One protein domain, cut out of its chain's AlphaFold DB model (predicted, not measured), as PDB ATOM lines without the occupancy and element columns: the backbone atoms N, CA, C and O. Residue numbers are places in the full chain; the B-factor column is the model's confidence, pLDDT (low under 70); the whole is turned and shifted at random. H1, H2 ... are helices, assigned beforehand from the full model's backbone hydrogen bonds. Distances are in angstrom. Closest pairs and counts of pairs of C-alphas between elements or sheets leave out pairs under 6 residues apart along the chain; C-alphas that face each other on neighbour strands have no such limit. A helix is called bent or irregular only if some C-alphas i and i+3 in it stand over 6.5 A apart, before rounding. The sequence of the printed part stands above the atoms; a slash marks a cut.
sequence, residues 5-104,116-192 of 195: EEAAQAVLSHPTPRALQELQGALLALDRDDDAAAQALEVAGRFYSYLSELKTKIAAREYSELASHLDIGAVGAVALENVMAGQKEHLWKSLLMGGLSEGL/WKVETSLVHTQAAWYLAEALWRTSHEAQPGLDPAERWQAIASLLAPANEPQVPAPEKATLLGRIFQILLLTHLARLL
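Overview. This is residues 5 to 104 and 116 to 192 of the 195 residues of an uncharacterized protein of Chloroflexi bacterium (UniProt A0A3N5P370). Helix H9 runs through the core of an all-helix body, with H3 and H7 alongside it and H8 packed on H7; these four make an up-and-down bundle, each running against the one before. H2 packs on H3, H1 packs on H2, H5 and the residues 181 to 188 of H9, H4 and H5 pack on H9, and H6 touches no helix. The 177 printed residues have nine named helices, H1 to H9, and no named strand; the whole is compact, radius of gyration of the C-alphas 15.6 A, spanning 41 by 38 by 27 A.

Arrangement. Start at H1, residues 5 to 13, a hairpin with H2, residues 17 to 28; their closest C-alphas, Ala 7 and Leu 23, are 4.8 A apart. H2 forms another hairpin with H3, residues 35 to 57: Pro 17 and Tyr 48 have the closest C-alphas, 5.1 A. The hub is H9, residues 169 to 191. It touches H3 at a shallow tilt of 21 degrees, opposite ways, with closest C-alphas Ala 40 and His 187, 5.3 A. H4, residues 60 to 72, touches H9 with residues 66 to 70 alone, at a steep tilt of 50 degrees; C-alphas 70 and 174 are closest, 6.2 A. H5, residues 76 to 84, touches residues 185 to 189 of H9 alone, closest at C-alphas 83 and 189, 6.1 A. H6, residues 88 to 98, is near H9. H7, residues 121 to 142, touches H9, closest at C-alphas 128 and 176, 7.0 A, and makes a hairpin with H8, residues 148 to 163. Each O i to N i+4 pair is within hydrogen-bond range in H1 to H5; H6 has 6 of 7, H7 17 of 18, H8 9 of 12, H9 17 of 19.

Along the chain. Find C-alpha 5 at (194.402, 178.103, 105.644), where H1 begins. H3 and H9 each run 32.9 A, H7 30.8 A. H8 is irregular, C-alphas 158 and 161 being 7.5 A apart. H9 ends at C-alpha 191, (196.942, 183.874, 113.157).

Size, cuts and confidence. The C-alphas farthest apart, Arg 61 and Gly 145, are 45.6 A apart. Residues 105 to 115 are not printed; C-alphas 104 and 116 are 20.1 A apart across the cut. No link printed whole is long. Confidence is under 70 in 48 residues, among them 70 to 104.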
ATOM      1  N   GLU A   5     193.724 177.769 106.898       87.75
ATOM      2  CA  GLU A   5     194.402 178.103 105.644       87.75
ATOM      3  C   GLU A   5     193.504 177.835 104.429       87.75
ATOM      4  O   GLU A   5     193.294 178.718 103.603       87.75
ATOM      5  N   GLU A   6     192.869 176.664 104.368       89.38
ATOM      6  CA  GLU A   6     191.911 176.299 103.319       89.38
ATOM      7  C   GLU A   6     190.705 177.247 103.285       89.38
ATOM      8  O   GLU A   6     190.204 177.608 102.214       89.38
ATOM      9  N   ALA A   7     190.207 177.639 104.461       91.19
ATOM     10  CA  ALA A   7     189.084 178.559 104.567       91.19
ATOM     11  C   ALA A   7     189.487 179.996 104.189       91.19
ATOM     12  O   ALA A   7     188.745 180.671 103.472       91.19
ATOM     13  N   ALA A   8     190.675 180.441 104.605       89.25
ATOM     14  CA  ALA A   8     191.253 181.726 104.224       89.25
ATOM     15  C   ALA A   8     191.460 181.802 102.708       89.25
ATOM     16  O   ALA A   8     190.965 182.727 102.064       89.25
ATOM     17  N   GLN A   9     192.098 180.790 102.122       86.75
ATOM     18  CA  GLN A   9     192.340 180.697 100.687       86.75
ATOM     19  C   GLN A   9     191.037 180.782  99.890       86.75
ATOM     20  O   GLN A   9     190.970 181.497  98.887       86.75
ATOM     21  N   ALA A  10     189.985 180.096 100.347       88.75
ATOM     22  CA  ALA A  10     188.678 180.143  99.704       88.75
ATOM     23  C   ALA A  10     188.088 181.562  99.699       88.75
ATOM     24  O   ALA A  10     187.620 182.010  98.659       88.75
ATOM     25  N   VAL A  11     188.146 182.294 100.816       89.69
ATOM     26  CA  VAL A  11     187.619 183.669 100.901       89.69
ATOM     27  C   VAL A  11     188.469 184.668 100.110       89.69
ATOM     28  O   VAL A  11     187.929 185.587  99.494       89.69
ATOM     29  N   LEU A  12     189.791 184.500 100.100       84.44
ATOM     30  CA  LEU A  12     190.709 185.372  99.361       84.44
ATOM     31  C   LEU A  12     190.642 185.140  97.846       84.44
ATOM     32  O   LEU A  12     190.890 186.070  97.081       84.44
ATOM     33  N   SER A  13     190.275 183.928  97.422       80.19
ATOM     34  CA  SER A  13     190.138 183.566  96.006       80.19
ATOM     35  C   SER A  13     188.735 183.819  95.465       80.19
ATOM     36  O   SER A  13     188.591 184.486  94.453       80.19
ATOM     37  N   HIS A  14     187.717 183.304  96.158       82.31
ATOM     38  CA  HIS A  14     186.314 183.323  95.744       82.31
ATOM     39  C   HIS A  14     185.413 183.710  96.929       82.31
ATOM     40  O   HIS A  14     184.822 182.847  97.598       82.31
ATOM     41  N   PRO A  15     185.318 185.012  97.250       86.44
ATOM     42  CA  PRO A  15     184.579 185.467  98.414       86.44
ATOM     43  C   PRO A  15     183.078 185.241  98.214       86.44
ATOM     44  O   PRO A  15     182.429 185.860  97.373       86.44
ATOM     45  N   THR A  16     182.502 184.373  99.043       90.38
ATOM     46  CA  THR A  16     181.059 184.116  99.094       90.38
ATOM     47  C   THR A  16     180.581 184.079 100.545       90.38
ATOM     48  O   THR A  16     181.375 183.767 101.438       90.38
ATOM     49  N   PRO A  17     179.278 184.306 100.814       92.44
ATOM     50  CA  PRO A  17     178.715 184.133 102.151       92.44
ATOM     51  C   PRO A  17     179.022 182.749 102.740       92.44
ATOM     52  O   PRO A  17     179.349 182.627 103.914       92.44
ATOM     53  N   ARG A  18     179.004 181.704 101.901       92.44
ATOM     54  CA  ARG A  18     179.353 180.344 102.317       92.44
ATOM     55  C   ARG A  18     180.829 180.213 102.695       92.44
ATOM     56  O   ARG A  18     181.121 179.644 103.740       92.44
ATOM     57  N   ALA A  19     181.746 180.735 101.881       92.88
ATOM     58  CA  ALA A  19     183.177 180.694 102.191       92.88
ATOM     59  C   ALA A  19     183.492 181.439 103.501       92.88
ATOM     60  O   ALA A  19     184.276 180.958 104.312       92.88
ATOM     61  N   LEU A  20     182.824 182.571 103.752       95.56
ATOM     62  CA  LEU A  20     182.966 183.333 104.996       95.56
ATOM     63  C   LEU A  20     182.396 182.601 106.214       95.56
ATOM     64  O   LEU A  20     182.986 182.665 107.288       95.56
ATOM     65  N   GLN A  21     181.297 181.866 106.053       95.81
ATOM     66  CA  GLN A  21     180.764 181.006 107.111       95.81
ATOM     67  C   GLN A  21     181.723 179.845 107.434       95.81
ATOM     68  O   GLN A  21     181.928 179.511 108.600       95.81
ATOM     69  N   GLU A  22     182.341 179.244 106.414       95.44
ATOM     70  CA  GLU A  22     183.373 178.216 106.600       95.44
ATOM     71  C   GLU A  22     184.607 178.789 107.322       95.44
ATOM     72  O   GLU A  22     185.121 178.155 108.244       95.44
ATOM     73  N   LEU A  23     185.032 180.009 106.970       95.31
ATOM     74  CA  LEU A  23     186.110 180.724 107.657       95.31
ATOM     75  C   LEU A  23     185.764 181.064 109.107       95.31
ATOM     76  O   LEU A  23     186.602 180.872 109.981       95.31
ATOM     77  N   GLN A  24     184.541 181.517 109.386       96.12
ATOM     78  CA  GLN A  24     184.083 181.766 110.753       96.12
ATOM     79  C   GLN A  24     184.206 180.499 111.607       96.12
ATOM     80  O   GLN A  24     184.730 180.557 112.716       96.12
ATOM     81  N   GLY A  25     183.773 179.347 111.081       95.12
ATOM     82  CA  GLY A  25     183.918 178.067 111.772       95.12
ATOM     83  C   GLY A  25     185.381 177.710 112.055       95.12
ATOM     84  O   GLY A  25     185.687 177.243 113.148       95.12
ATOM     85  N   ALA A  26     186.284 177.960 111.104       94.31
ATOM     86  CA  ALA A  26     187.714 177.726 111.292       94.31
ATOM     87  C   ALA A  26     188.343 178.682 112.322       94.31
ATOM     88  O   ALA A  26     189.135 178.238 113.147       94.31
ATOM     89  N   LEU A  27     187.966 179.968 112.314       93.38
ATOM     90  CA  LEU A  27     188.425 180.972 113.282       93.38
ATOM     91  C   LEU A  27     187.956 180.652 114.705       93.38
ATOM     92  O   LEU A  27     188.760 180.681 115.630       93.38
ATOM     93  N   LEU A  28     186.679 180.298 114.879       93.81
ATOM     94  CA  LEU A  28     186.131 179.907 116.183       93.81
ATOM     95  C   LEU A  28     186.791 178.632 116.723       93.81
ATOM     96  O   LEU A  28     186.978 178.503 117.927       93.81
ATOM     97  N   ALA A  29     187.183 177.706 115.844       93.25
ATOM     98  CA  ALA A  29     187.854 176.470 116.236       93.25
ATOM     99  C   ALA A  29     189.302 176.664 116.712       93.25
ATOM    100  O   ALA A  29     189.874 175.726 117.263       93.25
ATOM    101  N   LEU A  30     189.902 177.845 116.504       88.44
ATOM    102  CA  LEU A  30     191.210 178.165 117.080       88.44
ATOM    103  C   LEU A  30     191.147 178.277 118.608       88.44
ATOM    104  O   LEU A  30     192.179 178.088 119.243       88.44
ATOM    105  N   ASP A  31     189.971 178.599 119.166       84.62
ATOM    106  CA  ASP A  31     189.746 178.810 120.606       84.62
ATOM    107  C   ASP A  31     190.766 179.783 121.234       84.62
ATOM    108  O   ASP A  31     191.288 179.586 122.329       84.62
ATOM    109  N   ARG A  32     191.107 180.834 120.475       83.06
ATOM    110  CA  ARG A  32     192.061 181.878 120.865       83.06
ATOM    111  C   ARG A  32     191.311 183.129 121.287       83.06
ATOM    112  O   ARG A  32     190.538 183.677 120.506       83.06
ATOM    113  N   ASP A  33     191.607 183.601 122.490       80.75
ATOM    114  CA  ASP A  33     191.120 184.876 123.015       80.75
ATOM    115  C   ASP A  33     192.190 185.959 122.805       80.75
ATOM    116  O   ASP A  33     192.866 186.393 123.737       80.75
ATOM    117  N   ASP A  34     192.435 186.306 121.538       86.38
ATOM    118  CA  ASP A  34     193.345 187.391 121.173       86.38
ATOM    119  C   ASP A  34     192.721 188.371 120.173       86.38
ATOM    120  O   ASP A  34     191.798 188.043 119.417       86.38
ATOM    121  N   ASP A  35     193.258 189.594 120.166       88.00
ATOM    122  CA  ASP A  35     192.745 190.699 119.353       88.00
ATOM    123  C   ASP A  35     192.752 190.378 117.853       88.00
ATOM    124  O   ASP A  35     191.861 190.815 117.126       88.00
ATOM    125  N   ALA A  36     193.718 189.596 117.362       87.19
ATOM    126  CA  ALA A  36     193.793 189.261 115.942       87.19
ATOM    127  C   ALA A  36     192.662 188.307 115.529       87.19
ATOM    128  O   ALA A  36     192.079 188.486 114.456       87.19
ATOM    129  N   ALA A  37     192.320 187.329 116.374       91.19
ATOM    130  CA  ALA A  37     191.191 186.429 116.156       91.19
ATOM    131  C   ALA A  37     189.858 187.187 116.217       91.19
ATOM    132  O   ALA A  37     189.017 187.021 115.327       91.19
ATOM    133  N   ALA A  38     189.697 188.079 117.199       92.75
ATOM    134  CA  ALA A  38     188.517 188.929 117.329       92.75
ATOM    135  C   ALA A  38     188.336 189.859 116.115       92.75
ATOM    136  O   ALA A  38     187.252 189.907 115.528       92.75
ATOM    137  N   GLN A  39     189.403 190.537 115.678       93.38
ATOM    138  CA  GLN A  39     189.387 191.403 114.494       93.38
ATOM    139  C   GLN A  39     189.093 190.615 113.208       93.38
ATOM    140  O   GLN A  39     188.290 191.055 112.382       93.38
ATOM    141  N   ALA A  40     189.686 189.427 113.034       93.94
ATOM    142  CA  ALA A  40     189.407 188.571 111.880       93.94
ATOM    143  C   ALA A  40     187.933 188.135 111.834       93.94
ATOM    144  O   ALA A  40     187.313 188.183 110.768       93.94
ATOM    145  N   LEU A  41     187.355 187.758 112.980       95.81
ATOM    146  CA  LEU A  41     185.934 187.417 113.101       95.81
ATOM    147  C   LEU A  41     185.027 188.615 112.800       95.81
ATOM    148  O   LEU A  41     184.035 188.461 112.084       95.81
ATOM    149  N   GLU A  42     185.367 189.805 113.301       96.31
ATOM    150  CA  GLU A  42     184.611 191.033 113.039       96.31
ATOM    151  C   GLU A  42     184.591 191.367 111.540       96.31
ATOM    152  O   GLU A  42     183.515 191.541 110.956       96.31
ATOM    153  N   VAL A  43     185.764 191.396 110.896       96.50
ATOM    154  CA  VAL A  43     185.892 191.689 109.460       96.50
ATOM    155  C   VAL A  43     185.168 190.632 108.626       96.50
ATOM    156  O   VAL A  43     184.412 190.989 107.718       96.50
ATOM    157  N   ALA A  44     185.329 189.343 108.944       96.50
ATOM    158  CA  ALA A  44     184.635 188.259 108.247       96.50
ATOM    159  C   ALA A  44     183.107 188.381 108.376       96.50
ATOM    160  O   ALA A  44     182.390 188.219 107.386       96.50
ATOM    161  N   GLY A  45     182.603 188.722 109.565       97.06
ATOM    162  CA  GLY A  45     181.178 188.941 109.808       97.06
ATOM    163  C   GLY A  45     180.622 190.128 109.020       97.06
ATOM    164  O   GLY A  45     179.572 190.020 108.386       97.06
ATOM    165  N   ARG A  46     181.347 191.251 108.983       97.50
ATOM    166  CA  ARG A  46     180.957 192.429 108.189       97.50
ATOM    167  C   ARG A  46     180.982 192.146 106.693       97.50
ATOM    168  O   ARG A  46     180.055 192.549 105.989       97.50
ATOM    169  N   PHE A  47     181.976 191.399 106.224       96.06
ATOM    170  CA  PHE A  47     182.044 190.987 104.829       96.06
ATOM    171  C   PHE A  47     180.904 190.020 104.470       96.06
ATOM    172  O   PHE A  47     180.301 190.136 103.402       96.06
ATOM    173  N   TYR A  48     180.538 189.115 105.383       95.81
ATOM    174  CA  TYR A  48     179.425 188.186 105.190       95.81
ATOM    175  C   TYR A  48     178.104 188.938 105.027       95.81
ATOM    176  O   TYR A  48     177.364 188.672 104.075       95.81
ATOM    177  N   SER A  49     177.824 189.896 105.918       94.69
ATOM    178  CA  SER A  49     176.622 190.729 105.836       94.69
ATOM    179  C   SER A  49     176.590 191.512 104.530       94.69
ATOM    180  O   SER A  49     175.587 191.475 103.822       94.69
ATOM    181  N   TYR A  50     177.717 192.116 104.146       93.38
ATOM    182  CA  TYR A  50     177.845 192.849 102.891       93.38
ATOM    183  C   TYR A  50     177.512 191.984 101.665       93.38
ATOM    184  O   TYR A  50     176.648 192.341 100.863       93.38
ATOM    185  N   LEU A  51     178.142 190.810 101.531       90.88
ATOM    186  CA  LEU A  51     177.888 189.908 100.402       90.88
ATOM    187  C   LEU A  51     176.469 189.331 100.414       90.88
ATOM    188  O   LEU A  51     175.904 189.085  99.348       90.88
ATOM    189  N   SER A  52     175.896 189.106 101.595       90.94
ATOM    190  CA  SER A  52     174.530 188.601 101.744       90.94
ATOM    191  C   SER A  52     173.495 189.647 101.336       90.94
ATOM    192  O   SER A  52     172.545 189.319 100.627       90.94
ATOM    193  N   GLU A  53     173.697 190.907 101.724       89.88
ATOM    194  CA  GLU A  53     172.856 192.032 101.309       89.88
ATOM    195  C   GLU A  53     172.980 192.323  99.816       89.88
ATOM    196  O   GLU A  53     171.974 192.562  99.149       89.88
ATOM    197  N   LEU A  54     174.191 192.246  99.255       85.38
ATOM    198  CA  LEU A  54     174.361 192.322  97.808       85.38
ATOM    199  C   LEU A  54     173.590 191.200  97.114       85.38
ATOM    200  O   LEU A  54     172.817 191.476  96.209       85.38
ATOM    201  N   LYS A  55     173.729 189.950  97.568       82.50
ATOM    202  CA  LYS A  55     173.040 188.799  96.967       82.50
ATOM    203  C   LYS A  55     171.514 188.937  96.971       82.50
ATOM    204  O   LYS A  55     170.874 188.470  96.036       82.50
ATOM    205  N   THR A  56     170.924 189.527  98.011       79.62
ATOM    206  CA  THR A  56     169.463 189.687  98.114       79.62
ATOM    207  C   THR A  56     168.923 190.849  97.288       79.62
ATOM    208  O   THR A  56     167.769 190.799  96.869       79.62
ATOM    209  N   LYS A  57     169.735 191.880  97.038       75.06
ATOM    210  CA  LYS A  57     169.319 193.111  96.346       75.06
ATOM    211  C   LYS A  57     169.573 193.106  94.838       75.06
ATOM    212  O   LYS A  57     169.229 194.079  94.174       75.06
ATOM    213  N   ILE A  58     170.205 192.063  94.301       73.12
ATOM    214  CA  ILE A  58     170.680 192.038  92.912       73.12
ATOM    215  C   ILE A  58     170.244 190.751  92.218       73.12
ATOM    216  O   ILE A  58     170.063 189.719  92.868       73.12
ATOM    217  N   ALA A  59     170.056 190.780  90.896       66.06
ATOM    218  CA  ALA A  59     169.620 189.586  90.187       66.06
ATOM    219  C   ALA A  59     170.712 188.502  90.232       66.06
ATOM    220  O   ALA A  59     171.909 188.787  90.171       66.06
ATOM    221  N   ALA A  60     170.308 187.229  90.274       65.88
ATOM    222  CA  ALA A  60     171.231 186.098  90.414       65.88
ATOM    223  C   ALA A  60     172.347 186.061  89.343       65.88
ATOM    224  O   ALA A  60     173.481 185.673  89.636       65.88
ATOM    225  N   ARG A  61     172.043 186.500  88.113       61.69
ATOM    226  CA  ARG A  61     173.027 186.624  87.026       61.69
ATOM    227  C   ARG A  61     174.110 187.653  87.352       61.69
ATOM    228  O   ARG A  61     175.288 187.378  87.175       61.69
ATOM    229  N   GLU A  62     173.712 188.806  87.862       65.75
ATOM    230  CA  GLU A  62     174.607 189.926  88.147       65.75
ATOM    231  C   GLU A  62     175.486 189.638  89.367       65.75
ATOM    232  O   GLU A  62     176.655 190.010  89.399       65.75
ATOM    233  N   TYR A  63     174.955 188.898  90.348       68.25
ATOM    234  CA  TYR A  63     175.759 188.361  91.447       68.25
ATOM    235  C   TYR A  63     176.819 187.376  90.955       68.25
ATOM    236  O   TYR A  63     177.943 187.387  91.449       68.25
ATOM    237  N   SER A  64     176.484 186.548  89.963       69.25
ATOM    238  CA  SER A  64     177.437 185.605  89.368       69.25
ATOM    239  C   SER A  64     178.547 186.335  88.601       69.25
ATOM    240  O   SER A  64     179.713 185.970  88.725       69.25
ATOM    241  N   GLU A  65     178.209 187.397  87.863       72.12
ATOM    242  CA  GLU A  65     179.186 188.258  87.177       72.12
ATOM    243  C   GLU A  65     180.098 188.990  88.182       72.12
ATOM    244  O   GLU A  65     181.318 188.984  88.029       72.12
ATOM    245  N   LEU A  66     179.536 189.535  89.266       72.31
ATOM    246  CA  LEU A  66     180.315 190.142  90.351       72.31
ATOM    247  C   LEU A  66     181.260 189.137  91.023       72.31
ATOM    248  O   LEU A  66     182.433 189.447  91.231       72.31
ATOM    249  N   ALA A  67     180.765 187.944  91.358       69.62
ATOM    250  CA  ALA A  67     181.585 186.881  91.929       69.62
ATOM    251  C   ALA A  67     182.740 186.528  90.981       69.62
ATOM    252  O   ALA A  67     183.886 186.468  91.411       69.62
ATOM    253  N   SER A  68     182.472 186.439  89.675       66.25
ATOM    254  CA  SER A  68     183.511 186.213  88.669       66.25
ATOM    255  C   SER A  68     184.556 187.337  88.615       66.25
ATOM    256  O   SER A  68     185.736 187.051  88.425       66.25
ATOM    257  N   HIS A  69     184.179 188.608  88.783       70.94
ATOM    258  CA  HIS A  69     185.150 189.712  88.850       70.94
ATOM    259  C   HIS A  69     186.007 189.662  90.126       70.94
ATOM    260  O   HIS A  69     187.205 189.967  90.101       70.94
ATOM    261  N   LEU A  70     185.407 189.244  91.243       67.81
ATOM    262  CA  LEU A  70     186.122 188.986  92.491       67.81
ATOM    263  C   LEU A  70     187.052 187.763  92.383       67.81
ATOM    264  O   LEU A  70     188.092 187.754  93.040       67.81
ATOM    265  N   ASP A  71     186.781 186.830  91.473       63.56
ATOM    266  CA  ASP A  71     187.663 185.687  91.192       63.56
ATOM    267  C   ASP A  71     188.850 186.047  90.312       63.56
ATOM    268  O   ASP A  71     189.989 185.721  90.632       63.56
ATOM    269  N   ILE A  72     188.605 186.749  89.205       54.25
ATOM    270  CA  ILE A  72     189.632 187.002  88.182       54.25
ATOM    271  C   ILE A  72     190.770 187.881  88.719       54.25
ATOM    272  O   ILE A  72     191.926 187.688  88.357       54.25
ATOM    273  N   GLY A  73     190.471 188.829  89.608       50.22
ATOM    274  CA  GLY A  73     191.498 189.650  90.259       50.22
ATOM    275  C   GLY A  73     192.072 189.051  91.550       50.22
ATOM    276  O   GLY A  73     192.820 189.740  92.244       50.22
ATOM    277  N   ALA A  74     191.696 187.826  91.934       52.25
ATOM    278  CA  ALA A  74     192.175 187.232  93.172       52.25
ATOM    279  C   ALA A  74     193.593 186.679  93.010       52.25
ATOM    280  O   ALA A  74     193.818 185.504  92.732       52.25
ATOM    281  N   VAL A  75     194.575 187.521  93.317       52.00
ATOM    282  CA  VAL A  75     195.944 187.105  93.663       52.00
ATOM    283  C   VAL A  75     195.939 186.497  95.083       52.00
ATOM    284  O   VAL A  75     196.734 186.863  95.938       52.00
ATOM    285  N   GLY A  76     194.977 185.616  95.389       54.00
ATOM    286  CA  GLY A  76     194.714 185.116  96.742       54.00
ATOM    287  C   GLY A  76     195.769 184.120  97.221       54.00
ATOM    288  O   GLY A  76     196.264 184.251  98.334       54.00
ATOM    289  N   ALA A  77     196.168 183.184  96.351       55.03
ATOM    290  CA  ALA A  77     197.205 182.191  96.657       55.03
ATOM    291  C   ALA A  77     198.579 182.843  96.834       55.03
ATOM    292  O   ALA A  77     199.208 182.683  97.869       55.03
ATOM    293  N   VAL A  78     199.001 183.670  95.872       56.72
ATOM    294  CA  VAL A  78     200.323 184.317  95.911       56.72
ATOM    295  C   VAL A  78     200.420 185.335  97.056       56.72
ATOM    296  O   VAL A  78     201.465 185.447  97.689       56.72
ATOM    297  N   ALA A  79     199.344 186.068  97.376       60.12
ATOM    298  CA  ALA A  79     199.345 186.965  98.532       60.12
ATOM    299  C   ALA A  79     199.405 186.197  99.863       60.12
ATOM    300  O   ALA A  79     200.116 186.629 100.770       60.12
ATOM    301  N   LEU A  80     198.705 185.062  99.976       58.47
ATOM    302  CA  LEU A  80     198.768 184.197 101.155       58.47
ATOM    303  C   LEU A  80     200.153 183.544 101.301       58.47
ATOM    304  O   LEU A  80     200.736 183.604 102.381       58.47
ATOM    305  N   GLU A  81     200.726 183.032 100.212       58.66
ATOM    306  CA  GLU A  81     202.089 182.488 100.165       58.66
ATOM    307  C   GLU A  81     203.132 183.541 100.572       58.66
ATOM    308  O   GLU A  81     203.992 183.271 101.409       58.66
ATOM    309  N   ASN A  82     203.026 184.776 100.068       59.44
ATOM    310  CA  ASN A  82     203.926 185.875 100.444       59.44
ATOM    311  C   ASN A  82     203.795 186.276 101.923       59.44
ATOM    312  O   ASN A  82     204.784 186.654 102.560       59.44
ATOM    313  N   VAL A  83     202.583 186.196 102.488       60.16
ATOM    314  CA  VAL A  83     202.345 186.389 103.926       60.16
ATOM    315  C   VAL A  83     203.007 185.282 104.741       60.16
ATOM    316  O   VAL A  83     203.674 185.589 105.733       60.16
ATOM    317  N   MET A  84     202.840 184.023 104.332       60.00
ATOM    318  CA  MET A  84     203.458 182.870 104.992       60.00
ATOM    319  C   MET A  84     204.986 182.934 104.917       60.00
ATOM    320  O   MET A  84     205.653 182.598 105.890       60.00
ATOM    321  N   ALA A  85     205.529 183.482 103.826       59.59
ATOM    322  CA  ALA A  85     206.953 183.760 103.645       59.59
ATOM    323  C   ALA A  85     207.466 185.009 104.406       59.59
ATOM    324  O   ALA A  85     208.623 185.398 104.244       59.59
ATOM    325  N   GLY A  86     206.633 185.670 105.222       55.56
ATOM    326  CA  GLY A  86     207.053 186.743 106.134       55.56
ATOM    327  C   GLY A  86     207.130 188.160 105.543       55.56
ATOM    328  O   GLY A  86     207.576 189.077 106.232       55.56
ATOM    329  N   GLN A  87     206.659 188.408 104.316       57.38
ATOM    330  CA  GLN A  87     206.808 189.705 103.626       57.38
ATOM    331  C   GLN A  87     205.674 190.714 103.917       57.38
ATOM    332  O   GLN A  87     205.131 191.362 103.019       57.38
ATOM    333  N   LYS A  88     205.302 190.882 105.191       56.66
ATOM    334  CA  LYS A  88     204.117 191.665 105.610       56.66
ATOM    335  C   LYS A  88     204.215 193.171 105.309       56.66
ATOM    336  O   LYS A  88     203.210 193.796 104.973       56.66
ATOM    337  N   GLU A  89     205.411 193.759 105.389       54.88
ATOM    338  CA  GLU A  89     205.626 195.196 105.131       54.88
ATOM    339  C   GLU A  89     205.467 195.582 103.652       54.88
ATOM    340  O   GLU A  89     205.033 196.695 103.337       54.88
ATOM    341  N   HIS A  90     205.782 194.661 102.734       56.66
ATOM    342  CA  HIS A  90     205.644 194.890 101.297       56.66
ATOM    343  C   HIS A  90     204.178 194.972 100.863       56.66
ATOM    344  O   HIS A  90     203.866 195.740  99.957       56.66
ATOM    345  N   LEU A  91     203.272 194.265 101.544       60.12
ATOM    346  CA  LEU A  91     201.836 194.290 101.247       60.12
ATOM    347  C   LEU A  91     201.231 195.668 101.532       60.12
ATOM    348  O   LEU A  91     200.589 196.247 100.660       60.12
ATOM    349  N   TRP A  92     201.508 196.242 102.707       59.09
ATOM    350  CA  TRP A  92     201.023 197.577 103.074       59.09
ATOM    351  C   TRP A  92     201.617 198.682 102.205       59.09
ATOM    352  O   TRP A  92     200.886 199.567 101.766       59.09
ATOM    353  N   LYS A  93     202.922 198.621 101.905       53.81
ATOM    354  CA  LYS A  93     203.565 199.578 100.990       53.81
ATOM    355  C   LYS A  93     203.036 199.445  99.561       53.81
ATOM    356  O   LYS A  93     202.774 200.463  98.933       53.81
ATOM    357  N   SER A  94     202.817 198.227  99.061       54.00
ATOM    358  CA  SER A  94     202.232 197.992  97.734       54.00
ATOM    359  C   SER A  94     200.783 198.473  97.646       54.00
ATOM    360  O   SER A  94     200.381 198.983  96.608       54.00
ATOM    361  N   LEU A  95     200.001 198.348  98.720       55.62
ATOM    362  CA  LEU A  95     198.613 198.809  98.777       55.62
ATOM    363  C   LEU A  95     198.495 200.332  98.895       55.62
ATOM    364  O   LEU A  95     197.704 200.935  98.176       55.62
ATOM    365  N   LEU A  96     199.290 200.956  99.770       52.97
ATOM    366  CA  LEU A  96     199.246 202.402 100.019       52.97
ATOM    367  C   LEU A  96     199.987 203.224  98.956       52.97
ATOM    368  O   LEU A  96     199.558 204.334  98.661       52.97
ATOM    369  N   MET A  97     201.083 202.706  98.383       44.50
ATOM    370  CA  MET A  97     201.896 203.436  97.396       44.50
ATOM    371  C   MET A  97     201.763 202.930  95.952       44.50
ATOM    372  O   MET A  97     202.181 203.647  95.048       44.50
ATOM    373  N   GLY A  98     201.213 201.733  95.702       45.28
ATOM    374  CA  GLY A  98     201.282 201.100  94.374       45.28
ATOM    375  C   GLY A  98     200.006 200.462  93.813       45.28
ATOM    376  O   GLY A  98     200.063 199.928  92.713       45.28
ATOM    377  N   GLY A  99     198.863 200.465  94.506       49.31
ATOM    378  CA  GLY A  99     197.918 199.355  94.321       49.31
ATOM    379  C   GLY A  99     196.438 199.670  94.144       49.31
ATOM    380  O   GLY A  99     195.631 198.899  94.642       49.31
ATOM    381  N   LEU A 100     196.061 200.740  93.438       45.62
ATOM    382  CA  LEU A 100     194.721 200.841  92.815       45.62
ATOM    383  C   LEU A 100     194.699 201.573  91.466       45.62
ATOM    384  O   LEU A 100     193.654 201.641  90.824       45.62
ATOM    385  N   SER A 101     195.826 202.112  91.006       42.22
ATOM    386  CA  SER A 101     195.876 202.904  89.776       42.22
ATOM    387  C   SER A 101     195.764 202.057  88.504       42.22
ATOM    388  O   SER A 101     195.160 202.514  87.540       42.22
ATOM    389  N   GLU A 102     196.278 200.822  88.487       42.38
ATOM    390  CA  GLU A 102     196.319 200.009  87.256       42.38
ATOM    391  C   GLU A 102     195.183 198.975  87.134       42.38
ATOM    392  O   GLU A 102     194.838 198.569  86.028       42.38
ATOM    393  N   GLY A 103     194.533 198.591  88.239       44.00
ATOM    394  CA  GLY A 103     193.467 197.571  88.240       44.00
ATOM    395  C   GLY A 103     192.045 198.096  88.001       44.00
ATOM    396  O   GLY A 103     191.145 197.312  87.709       44.00
ATOM    397  N   LEU A 104     191.825 199.411  88.111       43.88
ATOM    398  CA  LEU A 104     190.513 200.040  87.892       43.88
ATOM    399  C   LEU A 104     190.279 200.464  86.431       43.88
ATOM    400  O   LEU A 104     189.204 200.951  86.090       43.88
ATOM    401  N   TRP A 116     169.732 199.596  88.553       48.66
ATOM    402  CA  TRP A 116     170.469 199.450  89.822       48.66
ATOM    403  C   TRP A 116     170.427 200.660  90.760       48.66
ATOM    404  O   TRP A 116     171.039 200.660  91.827       48.66
ATOM    405  N   LYS A 117     169.763 201.739  90.347       52.25
ATOM    406  CA  LYS A 117     170.130 203.085  90.802       52.25
ATOM    407  C   LYS A 117     169.614 203.498  92.186       52.25
ATOM    408  O   LYS A 117     169.902 204.621  92.588       52.25
ATOM    409  N   VAL A 118     168.869 202.657  92.911       52.25
ATOM    410  CA  VAL A 118     168.219 203.102  94.164       52.25
ATOM    411  C   VAL A 118     168.367 202.143  95.357       52.25
ATOM    412  O   VAL A 118     168.444 202.631  96.480       52.25
ATOM    413  N   GLU A 119     168.506 200.823  95.187       53.78
ATOM    414  CA  GLU A 119     168.432 199.894  96.342       53.78
ATOM    415  C   GLU A 119     169.766 199.433  96.955       53.78
ATOM    416  O   GLU A 119     169.776 198.914  98.080       53.78
ATOM    417  N   THR A 120     170.897 199.645  96.276       62.38
ATOM    418  CA  THR A 120     172.225 199.165  96.715       62.38
ATOM    419  C   THR A 120     173.126 200.250  97.303       62.38
ATOM    420  O   THR A 120     174.122 199.922  97.946       62.38
ATOM    421  N   SER A 121     172.776 201.535  97.166       70.50
ATOM    422  CA  SER A 121     173.609 202.651  97.650       70.50
ATOM    423  C   SER A 121     173.880 202.568  99.153       70.50
ATOM    424  O   SER A 121     175.026 202.711  99.569       70.50
ATOM    425  N   LEU A 122     172.859 202.241  99.950       82.50
ATOM    426  CA  LEU A 122     172.982 202.122 101.403       82.50
ATOM    427  C   LEU A 122     173.972 201.022 101.812       82.50
ATOM    428  O   LEU A 122     174.771 201.239 102.717       82.50
ATOM    429  N   VAL A 123     173.960 199.882 101.114       88.00
ATOM    430  CA  VAL A 123     174.851 198.742 101.393       88.00
ATOM    431  C   VAL A 123     176.309 199.134 101.143       88.00
ATOM    432  O   VAL A 123     177.188 198.851 101.954       88.00
ATOM    433  N   HIS A 124     176.571 199.847 100.043       89.06
ATOM    434  CA  HIS A 124     177.908 200.358  99.733       89.06
ATOM    435  C   HIS A 124     178.368 201.424 100.731       89.06
ATOM    436  O   HIS A 124     179.506 201.363 101.189       89.06
ATOM    437  N   THR A 125     177.502 202.372 101.101       88.44
ATOM    438  CA  THR A 125     177.840 203.422 102.072       88.44
ATOM    439  C   THR A 125     178.122 202.840 103.458       88.44
ATOM    440  O   THR A 125     179.091 203.241 104.096       88.44
ATOM    441  N   GLN A 126     177.332 201.864 103.916       91.75
ATOM    442  CA  GLN A 126     177.568 201.195 105.199       91.75
ATOM    443  C   GLN A 126     178.885 200.413 105.206       91.75
ATOM    444  O   GLN A 126     179.647 200.503 106.170       91.75
ATOM    445  N   ALA A 127     179.185 199.690 104.125       94.25
ATOM    446  CA  ALA A 127     180.464 199.006 103.982       94.25
ATOM    447  C   ALA A 127     181.638 199.995 103.960       94.25
ATOM    448  O   ALA A 127     182.600 199.800 104.694       94.25
ATOM    449  N   ALA A 128     181.552 201.079 103.184       94.12
ATOM    450  CA  ALA A 128     182.599 202.098 103.125       94.12
ATOM    451  C   ALA A 128     182.839 202.766 104.490       94.12
ATOM    452  O   ALA A 128     183.989 202.969 104.871       94.12
ATOM    453  N   TRP A 129     181.775 203.048 105.249       95.12
ATOM    454  CA  TRP A 129     181.876 203.581 106.609       95.12
ATOM    455  C   TRP A 129     182.665 202.649 107.533       95.12
ATOM    456  O   TRP A 129     183.626 203.074 108.169       95.12
ATOM    457  N   TYR A 130     182.295 201.366 107.566       96.81
ATOM    458  CA  TYR A 130     183.010 200.367 108.358       96.81
ATOM    459  C   TYR A 130     184.480 200.240 107.929       96.81
ATOM    460  O   TYR A 130     185.384 200.245 108.764       96.81
ATOM    461  N   LEU A 131     184.725 200.151 106.619       95.69
ATOM    462  CA  LEU A 131     186.067 199.980 106.071       95.69
ATOM    463  C   LEU A 131     186.972 201.173 106.382       95.69
ATOM    464  O   LEU A 131     188.151 200.963 106.643       95.69
ATOM    465  N   ALA A 132     186.444 202.400 106.411       94.94
ATOM    466  CA  ALA A 132     187.221 203.578 106.789       94.94
ATOM    467  C   ALA A 132     187.806 203.442 108.204       94.94
ATOM    468  O   ALA A 132     188.998 203.676 108.412       94.94
ATOM    469  N   GLU A 133     186.988 203.009 109.164       96.25
ATOM    470  CA  GLU A 133     187.417 202.797 110.547       96.25
ATOM    471  C   GLU A 133     188.398 201.623 110.672       96.25
ATOM    472  O   GLU A 133     189.441 201.746 111.319       96.25
ATOM    473  N   ALA A 134     188.109 200.497 110.017       94.75
ATOM    474  CA  ALA A 134     188.981 199.325 110.044       94.75
ATOM    475  C   ALA A 134     190.358 199.617 109.416       94.75
ATOM    476  O   ALA A 134     191.393 199.262 109.986       94.75
ATOM    477  N   LEU A 135     190.397 200.330 108.285       91.56
ATOM    478  CA  LEU A 135     191.637 200.786 107.651       91.56
ATOM    479  C   LEU A 135     192.399 201.774 108.539       91.56
ATOM    480  O   LEU A 135     193.626 201.699 108.626       91.56
ATOM    481  N   TRP A 136     191.699 202.676 109.230       93.25
ATOM    482  CA  TRP A 136     192.324 203.604 110.169       93.25
ATOM    483  C   TRP A 136     193.038 202.865 111.302       93.25
ATOM    484  O   TRP A 136     194.224 203.096 111.533       93.25
ATOM    485  N   ARG A 137     192.350 201.934 111.972       92.00
ATOM    486  CA  ARG A 137     192.933 201.129 113.058       92.00
ATOM    487  C   ARG A 137     194.125 200.314 112.561       92.00
ATOM    488  O   ARG A 137     195.205 200.374 113.142       92.00
ATOM    489  N   THR A 138     193.963 199.634 111.428       88.00
ATOM    490  CA  THR A 138     195.016 198.769 110.882       88.00
ATOM    491  C   THR A 138     196.243 199.567 110.429       88.00
ATOM    492  O   THR A 138     197.379 199.162 110.673       88.00
ATOM    493  N   SER A 139     196.044 200.742 109.822       84.25
ATOM    494  CA  SER A 139     197.151 201.631 109.443       84.25
ATOM    495  C   SER A 139     197.830 202.282 110.648       84.25
ATOM    496  O   SER A 139     199.029 202.528 110.590       84.25
ATOM    497  N   HIS A 140     197.116 202.523 111.750       87.62
ATOM    498  CA  HIS A 140     197.724 202.988 112.997       87.62
ATOM    499  C   HIS A 140     198.671 201.936 113.594       87.62
ATOM    500  O   HIS A 140     199.749 202.279 114.073       87.62
ATOM    501  N   GLU A 141     198.299 200.657 113.541       84.00
ATOM    502  CA  GLU A 141     199.157 199.553 113.985       84.00
ATOM    503  C   GLU A 141     200.370 199.355 113.060       84.00
ATOM    504  O   GLU A 141     201.482 199.141 113.537       84.00
ATOM    505  N   ALA A 142     200.171 199.442 111.740       79.50
ATOM    506  CA  ALA A 142     201.233 199.215 110.757       79.50
ATOM    507  C   ALA A 142     202.186 200.414 110.590       79.50
ATOM    508  O   ALA A 142     203.365 200.231 110.291       79.50
ATOM    509  N   GLN A 143     201.680 201.641 110.733       80.00
ATOM    510  CA  GLN A 143     202.409 202.896 110.528       80.00
ATOM    511  C   GLN A 143     202.008 203.931 111.596       80.00
ATOM    512  O   GLN A 143     201.309 204.907 111.294       80.00
ATOM    513  N   PRO A 144     202.453 203.754 112.854       84.31
ATOM    514  CA  PRO A 144     202.054 204.629 113.958       84.31
ATOM    515  C   PRO A 144     202.499 206.083 113.759       84.31
ATOM    516  O   PRO A 144     201.799 206.994 114.188       84.31
ATOM    517  N   GLY A 145     203.623 206.304 113.066       83.56
ATOM    518  CA  GLY A 145     204.185 207.634 112.807       83.56
ATOM    519  C   GLY A 145     203.615 208.380 111.596       83.56
ATOM    520  O   GLY A 145     204.070 209.487 111.331       83.56
ATOM    521  N   LEU A 146     202.672 207.792 110.848       83.31
ATOM    522  CA  LEU A 146     202.026 208.478 109.725       83.31
ATOM    523  C   LEU A 146     201.146 209.622 110.244       83.31
ATOM    524  O   LEU A 146     200.376 209.422 111.191       83.31
ATOM    525  N   ASP A 147     201.240 210.792 109.611       90.19
ATOM    526  CA  ASP A 147     200.429 211.946 109.987       90.19
ATOM    527  C   ASP A 147     198.922 211.609 109.895       90.19
ATOM    528  O   ASP A 147     198.482 210.982 108.924       90.19
ATOM    529  N   PRO A 148     198.100 211.990 110.893       92.00
ATOM    530  CA  PRO A 148     196.669 211.695 110.886       92.00
ATOM    531  C   PRO A 148     195.921 212.206 109.646       92.00
ATOM    532  O   PRO A 148     195.014 211.521 109.168       92.00
ATOM    533  N   ALA A 149     196.276 213.381 109.113       86.69
ATOM    534  CA  ALA A 149     195.633 213.935 107.926       86.69
ATOM    535  C   ALA A 149     196.069 213.184 106.664       86.69
ATOM    536  O   ALA A 149     195.222 212.868 105.829       86.69
ATOM    537  N   GLU A 150     197.348 212.822 106.551       81.00
ATOM    538  CA  GLU A 150     197.851 211.978 105.458       81.00
ATOM    539  C   GLU A 150     197.193 210.590 105.462       81.00
ATOM    540  O   GLU A 150     196.726 210.114 104.423       81.00
ATOM    541  N   ARG A 151     197.064 209.965 106.641       87.81
ATOM    542  CA  ARG A 151     196.363 208.684 106.820       87.81
ATOM    543  C   ARG A 151     194.906 208.782 106.379       87.81
ATOM    544  O   ARG A 151     194.430 207.930 105.627       87.81
ATOM    545  N   TRP A 152     194.199 209.819 106.832       89.88
ATOM    546  CA  TRP A 152     192.808 210.034 106.442       89.88
ATOM    547  C   TRP A 152     192.684 210.273 104.941       89.88
ATOM    548  O   TRP A 152     191.828 209.667 104.305       89.88
ATOM    549  N   GLN A 153     193.556 211.096 104.358       83.25
ATOM    550  CA  GLN A 153     193.529 211.389 102.930       83.25
ATOM    551  C   GLN A 153     193.735 210.122 102.095       83.25
ATOM    552  O   GLN A 153     193.020 209.929 101.111       83.25
ATOM    553  N   ALA A 154     194.645 209.232 102.494       80.50
ATOM    554  CA  ALA A 154     194.844 207.956 101.813       80.50
ATOM    555  C   ALA A 154     193.585 207.068 101.879       80.50
ATOM    556  O   ALA A 154     193.128 206.570 100.850       80.50
ATOM    557  N   ILE A 155     192.976 206.928 103.062       86.25
ATOM    558  CA  ILE A 155     191.750 206.136 103.267       86.25
ATOM    559  C   ILE A 155     190.564 206.727 102.494       86.25
ATOM    560  O   ILE A 155     189.839 206.004 101.811       86.25
ATOM    561  N   ALA A 156     190.376 208.044 102.568       85.88
ATOM    562  CA  ALA A 156     189.318 208.749 101.859       85.88
ATOM    563  C   ALA A 156     189.478 208.608 100.341       85.88
ATOM    564  O   ALA A 156     188.497 208.346  99.650       85.88
ATOM    565  N   SER A 157     190.707 208.717  99.824       80.81
ATOM    566  CA  SER A 157     190.996 208.545  98.392       80.81
ATOM    567  C   SER A 157     190.724 207.109  97.932       80.81
ATOM    568  O   SER A 157     190.115 206.904  96.886       80.81
ATOM    569  N   LEU A 158     191.107 206.117  98.745       82.25
ATOM    570  CA  LEU A 158     190.838 204.696  98.510       82.25
ATOM    571  C   LEU A 158     189.328 204.392  98.446       82.25
ATOM    572  O   LEU A 158     188.884 203.600  97.615       82.25
ATOM    573  N   LEU A 159     188.526 205.031  99.302       86.94
ATOM    574  CA  LEU A 159     187.080 204.796  99.400       86.94
ATOM    575  C   LEU A 159     186.225 205.749  98.551       86.94
ATOM    576  O   LEU A 159     185.013 205.539  98.451       86.94
ATOM    577  N   ALA A 160     186.815 206.769  97.921       85.38
ATOM    578  CA  ALA A 160     186.087 207.764  97.133       85.38
ATOM    579  C   ALA A 160     185.140 207.142  96.085       85.38
ATOM    580  O   ALA A 160     183.955 207.499  96.093       85.38
ATOM    581  N   PRO A 161     185.553 206.131  95.285       84.00
ATOM    582  CA  PRO A 161     184.674 205.559  94.262       84.00
ATOM    583  C   PRO A 161     183.407 204.899  94.831       84.00
ATOM    584  O   PRO A 161     182.369 204.862  94.169       84.00
ATOM    585  N   ALA A 162     183.437 204.408  96.075       85.69
ATOM    586  CA  ALA A 162     182.261 203.814  96.713       85.69
ATOM    587  C   ALA A 162     181.153 204.851  96.977       85.69
ATOM    588  O   ALA A 162     179.959 204.540  96.877       85.69
ATOM    589  N   ASN A 163     181.545 206.098  97.245       81.44
ATOM    590  CA  ASN A 163     180.643 207.205  97.561       81.44
ATOM    591  C   ASN A 163     180.179 207.979  96.320       81.44
ATOM    592  O   ASN A 163     179.182 208.696  96.373       81.44
ATOM    593  N   GLU A 164     180.847 207.805  95.182       81.81
ATOM    594  CA  GLU A 164     180.520 208.515  93.949       81.81
ATOM    595  C   GLU A 164     179.245 207.966  93.279       81.81
ATOM    596  O   GLU A 164     179.191 206.788  92.917       81.81
ATOM    597  N   PRO A 165     178.200 208.783  93.041       78.12
ATOM    598  CA  PRO A 165     176.955 208.314  92.415       78.12
ATOM    599  C   PRO A 165     177.122 207.819  90.971       78.12
ATOM    600  O   PRO A 165     176.266 207.099  90.460       78.12
ATOM    601  N   GLN A 166     178.194 208.252  90.308       77.56
ATOM    602  CA  GLN A 166     178.502 207.941  88.913       77.56
ATOM    603  C   GLN A 166     179.212 206.597  88.725       77.56
ATOM    604  O   GLN A 166     179.153 206.048  87.627       77.56
ATOM    605  N   VAL A 167     179.826 206.054  89.781       78.75
ATOM    606  CA  VAL A 167     180.481 204.743  89.736       78.75
ATOM    607  C   VAL A 167     179.408 203.642  89.741       78.75
ATOM    608  O   VAL A 167     178.531 203.641  90.614       78.75
ATOM    609  N   PRO A 168     179.431 202.701  88.786       77.31
ATOM    610  CA  PRO A 168     178.519 201.563  88.757       77.31
ATOM    611  C   PRO A 168     178.597 200.687  90.016       77.31
ATOM    612  O   PRO A 168     179.670 200.410  90.546       77.31
ATOM    613  N   ALA A 169     177.448 200.189  90.481       79.50
ATOM    614  CA  ALA A 169     177.369 199.336  91.671       79.50
ATOM    615  C   ALA A 169     178.263 198.073  91.620       79.50
ATOM    616  O   ALA A 169     178.878 197.765  92.642       79.50
ATOM    617  N   PRO A 170     178.427 197.371  90.476       77.56
ATOM    618  CA  PRO A 170     179.359 196.241  90.390       77.56
ATOM    619  C   PRO A 170     180.823 196.638  90.625       77.56
ATOM    620  O   PRO A 170     181.571 195.902  91.269       77.56
ATOM    621  N   GLU A 171     181.232 197.820  90.160       78.38
ATOM    622  CA  GLU A 171     182.583 198.349  90.379       78.38
ATOM    623  C   GLU A 171     182.790 198.704  91.855       78.38
ATOM    624  O   GLU A 171     183.798 198.322  92.449       78.38
ATOM    625  N   LYS A 172     181.787 199.324  92.494       85.69
ATOM    626  CA  LYS A 172     181.793 199.563  93.947       85.69
ATOM    627  C   LYS A 172     181.894 198.266  94.736       85.69
ATOM    628  O   LYS A 172     182.661 198.190  95.690       85.69
ATOM    629  N   ALA A 173     181.119 197.251  94.356       85.62
ATOM    630  CA  ALA A 173     181.145 195.952  95.014       85.62
ATOM    631  C   ALA A 173     182.498 195.258  94.873       85.62
ATOM    632  O   ALA A 173     183.000 194.695  95.843       85.62
ATOM    633  N   THR A 174     183.107 195.359  93.691       83.75
ATOM    634  CA  THR A 174     184.450 194.836  93.443       83.75
ATOM    635  C   THR A 174     185.472 195.548  94.327       83.75
ATOM    636  O   THR A 174     186.196 194.886  95.063       83.75
ATOM    637  N   LEU A 175     185.482 196.886  94.339       84.50
ATOM    638  CA  LEU A 175     186.377 197.682  95.184       84.50
ATOM    639  C   LEU A 175     186.230 197.328  96.671       84.50
ATOM    640  O   LEU A 175     187.206 196.975  97.327       84.50
ATOM    641  N   LEU A 176     185.011 197.400  97.207       90.56
ATOM    642  CA  LEU A 176     184.760 197.170  98.631       90.56
ATOM    643  C   LEU A 176     185.062 195.720  99.023       90.56
ATOM    644  O   LEU A 176     185.686 195.484 100.055       90.56
ATOM    645  N   GLY A 177     184.690 194.752  98.177       89.75
ATOM    646  CA  GLY A 177     185.024 193.342  98.370       89.75
ATOM    647  C   GLY A 177     186.533 193.103  98.449       89.75
ATOM    648  O   GLY A 177     186.990 192.377  99.328       89.75
ATOM    649  N   ARG A 178     187.324 193.774  97.602       83.81
ATOM    650  CA  ARG A 178     188.793 193.695  97.648       83.81
ATOM    651  C   ARG A 178     189.364 194.260  98.940       83.81
ATOM    652  O   ARG A 178     190.214 193.622  99.556       83.81
ATOM    653  N   ILE A 179     188.879 195.417  99.383       89.19
ATOM    654  CA  ILE A 179     189.339 196.029 100.637       89.19
ATOM    655  C   ILE A 179     189.014 195.115 101.831       89.19
ATOM    656  O   ILE A 179     189.873 194.914 102.691       89.19
ATOM    657  N   PHE A 180     187.831 194.486 101.859       93.62
ATOM    658  CA  PHE A 180     187.509 193.463 102.861       93.62
ATOM    659  C   PHE A 180     188.498 192.292 102.837       93.62
ATOM    660  O   PHE A 180     189.000 191.912 103.893       93.62
ATOM    661  N   GLN A 181     188.808 191.734 101.660       87.62
ATOM    662  CA  GLN A 181     189.774 190.634 101.528       87.62
ATOM    663  C   GLN A 181     191.166 191.020 102.053       87.62
ATOM    664  O   GLN A 181     191.802 190.225 102.738       87.62
ATOM    665  N   ILE A 182     191.622 192.243 101.777       85.00
ATOM    666  CA  ILE A 182     192.919 192.767 102.228       85.00
ATOM    667  C   ILE A 182     192.976 192.932 103.753       85.00
ATOM    668  O   ILE A 182     193.949 192.515 104.390       85.00
ATOM    669  N   LEU A 183     191.943 193.532 104.353       89.88
ATOM    670  CA  LEU A 183     191.852 193.660 105.810       89.88
ATOM    671  C   LEU A 183     191.838 192.282 106.465       89.88
ATOM    672  O   LEU A 183     192.605 192.015 107.387       89.88
ATOM    673  N   LEU A 184     191.021 191.378 105.928       91.06
ATOM    674  CA  LEU A 184     190.915 190.019 106.427       91.06
ATOM    675  C   LEU A 184     192.257 189.283 106.339       91.06
ATOM    676  O   LEU A 184     192.687 188.697 107.330       91.06
ATOM    677  N   LEU A 185     192.962 189.379 105.207       86.44
ATOM    678  CA  LEU A 185     194.313 188.838 105.048       86.44
ATOM    679  C   LEU A 185     195.270 189.397 106.106       86.44
ATOM    680  O   LEU A 185     196.054 188.640 106.669       86.44
ATOM    681  N   THR A 186     195.191 190.694 106.415       85.12
ATOM    682  CA  THR A 186     196.068 191.321 107.415       85.12
ATOM    683  C   THR A 186     195.889 190.709 108.803       85.12
ATOM    684  O   THR A 186     196.881 190.454 109.488       85.12
ATOM    685  N   HIS A 187     194.650 190.451 109.222       89.50
ATOM    686  CA  HIS A 187     194.388 189.831 110.522       89.50
ATOM    687  C   HIS A 187     194.724 188.331 110.503       89.50
ATOM    688  O   HIS A 187     195.405 187.845 111.405       89.50
ATOM    689  N   LEU A 188     194.361 187.612 109.434       89.38
ATOM    690  CA  LEU A 188     194.687 186.189 109.264       89.38
ATOM    691  C   LEU A 188     196.199 185.928 109.244       89.38
ATOM    692  O   LEU A 188     196.663 184.950 109.824       89.38
ATOM    693  N   ALA A 189     196.985 186.839 108.669       84.31
ATOM    694  CA  ALA A 189     198.444 186.788 108.661       84.31
ATOM    695  C   ALA A 189     199.077 186.742 110.064       84.31
ATOM    696  O   ALA A 189     200.237 186.354 110.209       84.31
ATOM    697  N   ARG A 190     198.366 187.207 111.098       84.88
ATOM    698  CA  ARG A 190     198.815 187.163 112.501       84.88
ATOM    699  C   ARG A 190     198.424 185.859 113.199       84.88
ATOM    700  O   ARG A 190     198.974 185.546 114.251       84.88
ATOM    701  N   LEU A 191     197.482 185.120 112.619       85.94
ATOM    702  CA  LEU A 191     196.942 183.874 113.157       85.94
ATOM    703  C   LEU A 191     197.584 182.643 112.520       85.94
ATOM    704  O   LEU A 191     197.712 181.617 113.185       85.94
ATOM    705  N   LEU A 192     197.995 182.755 111.255       80.19
ATOM    706  CA  LEU A 192     198.719 181.706 110.550       80.19
ATOM    707  C   LEU A 192     200.169 181.618 111.059       80.19
ATOM    708  O   LEU A 192     200.807 182.656 111.267       80.19
TER     709      LEU A 192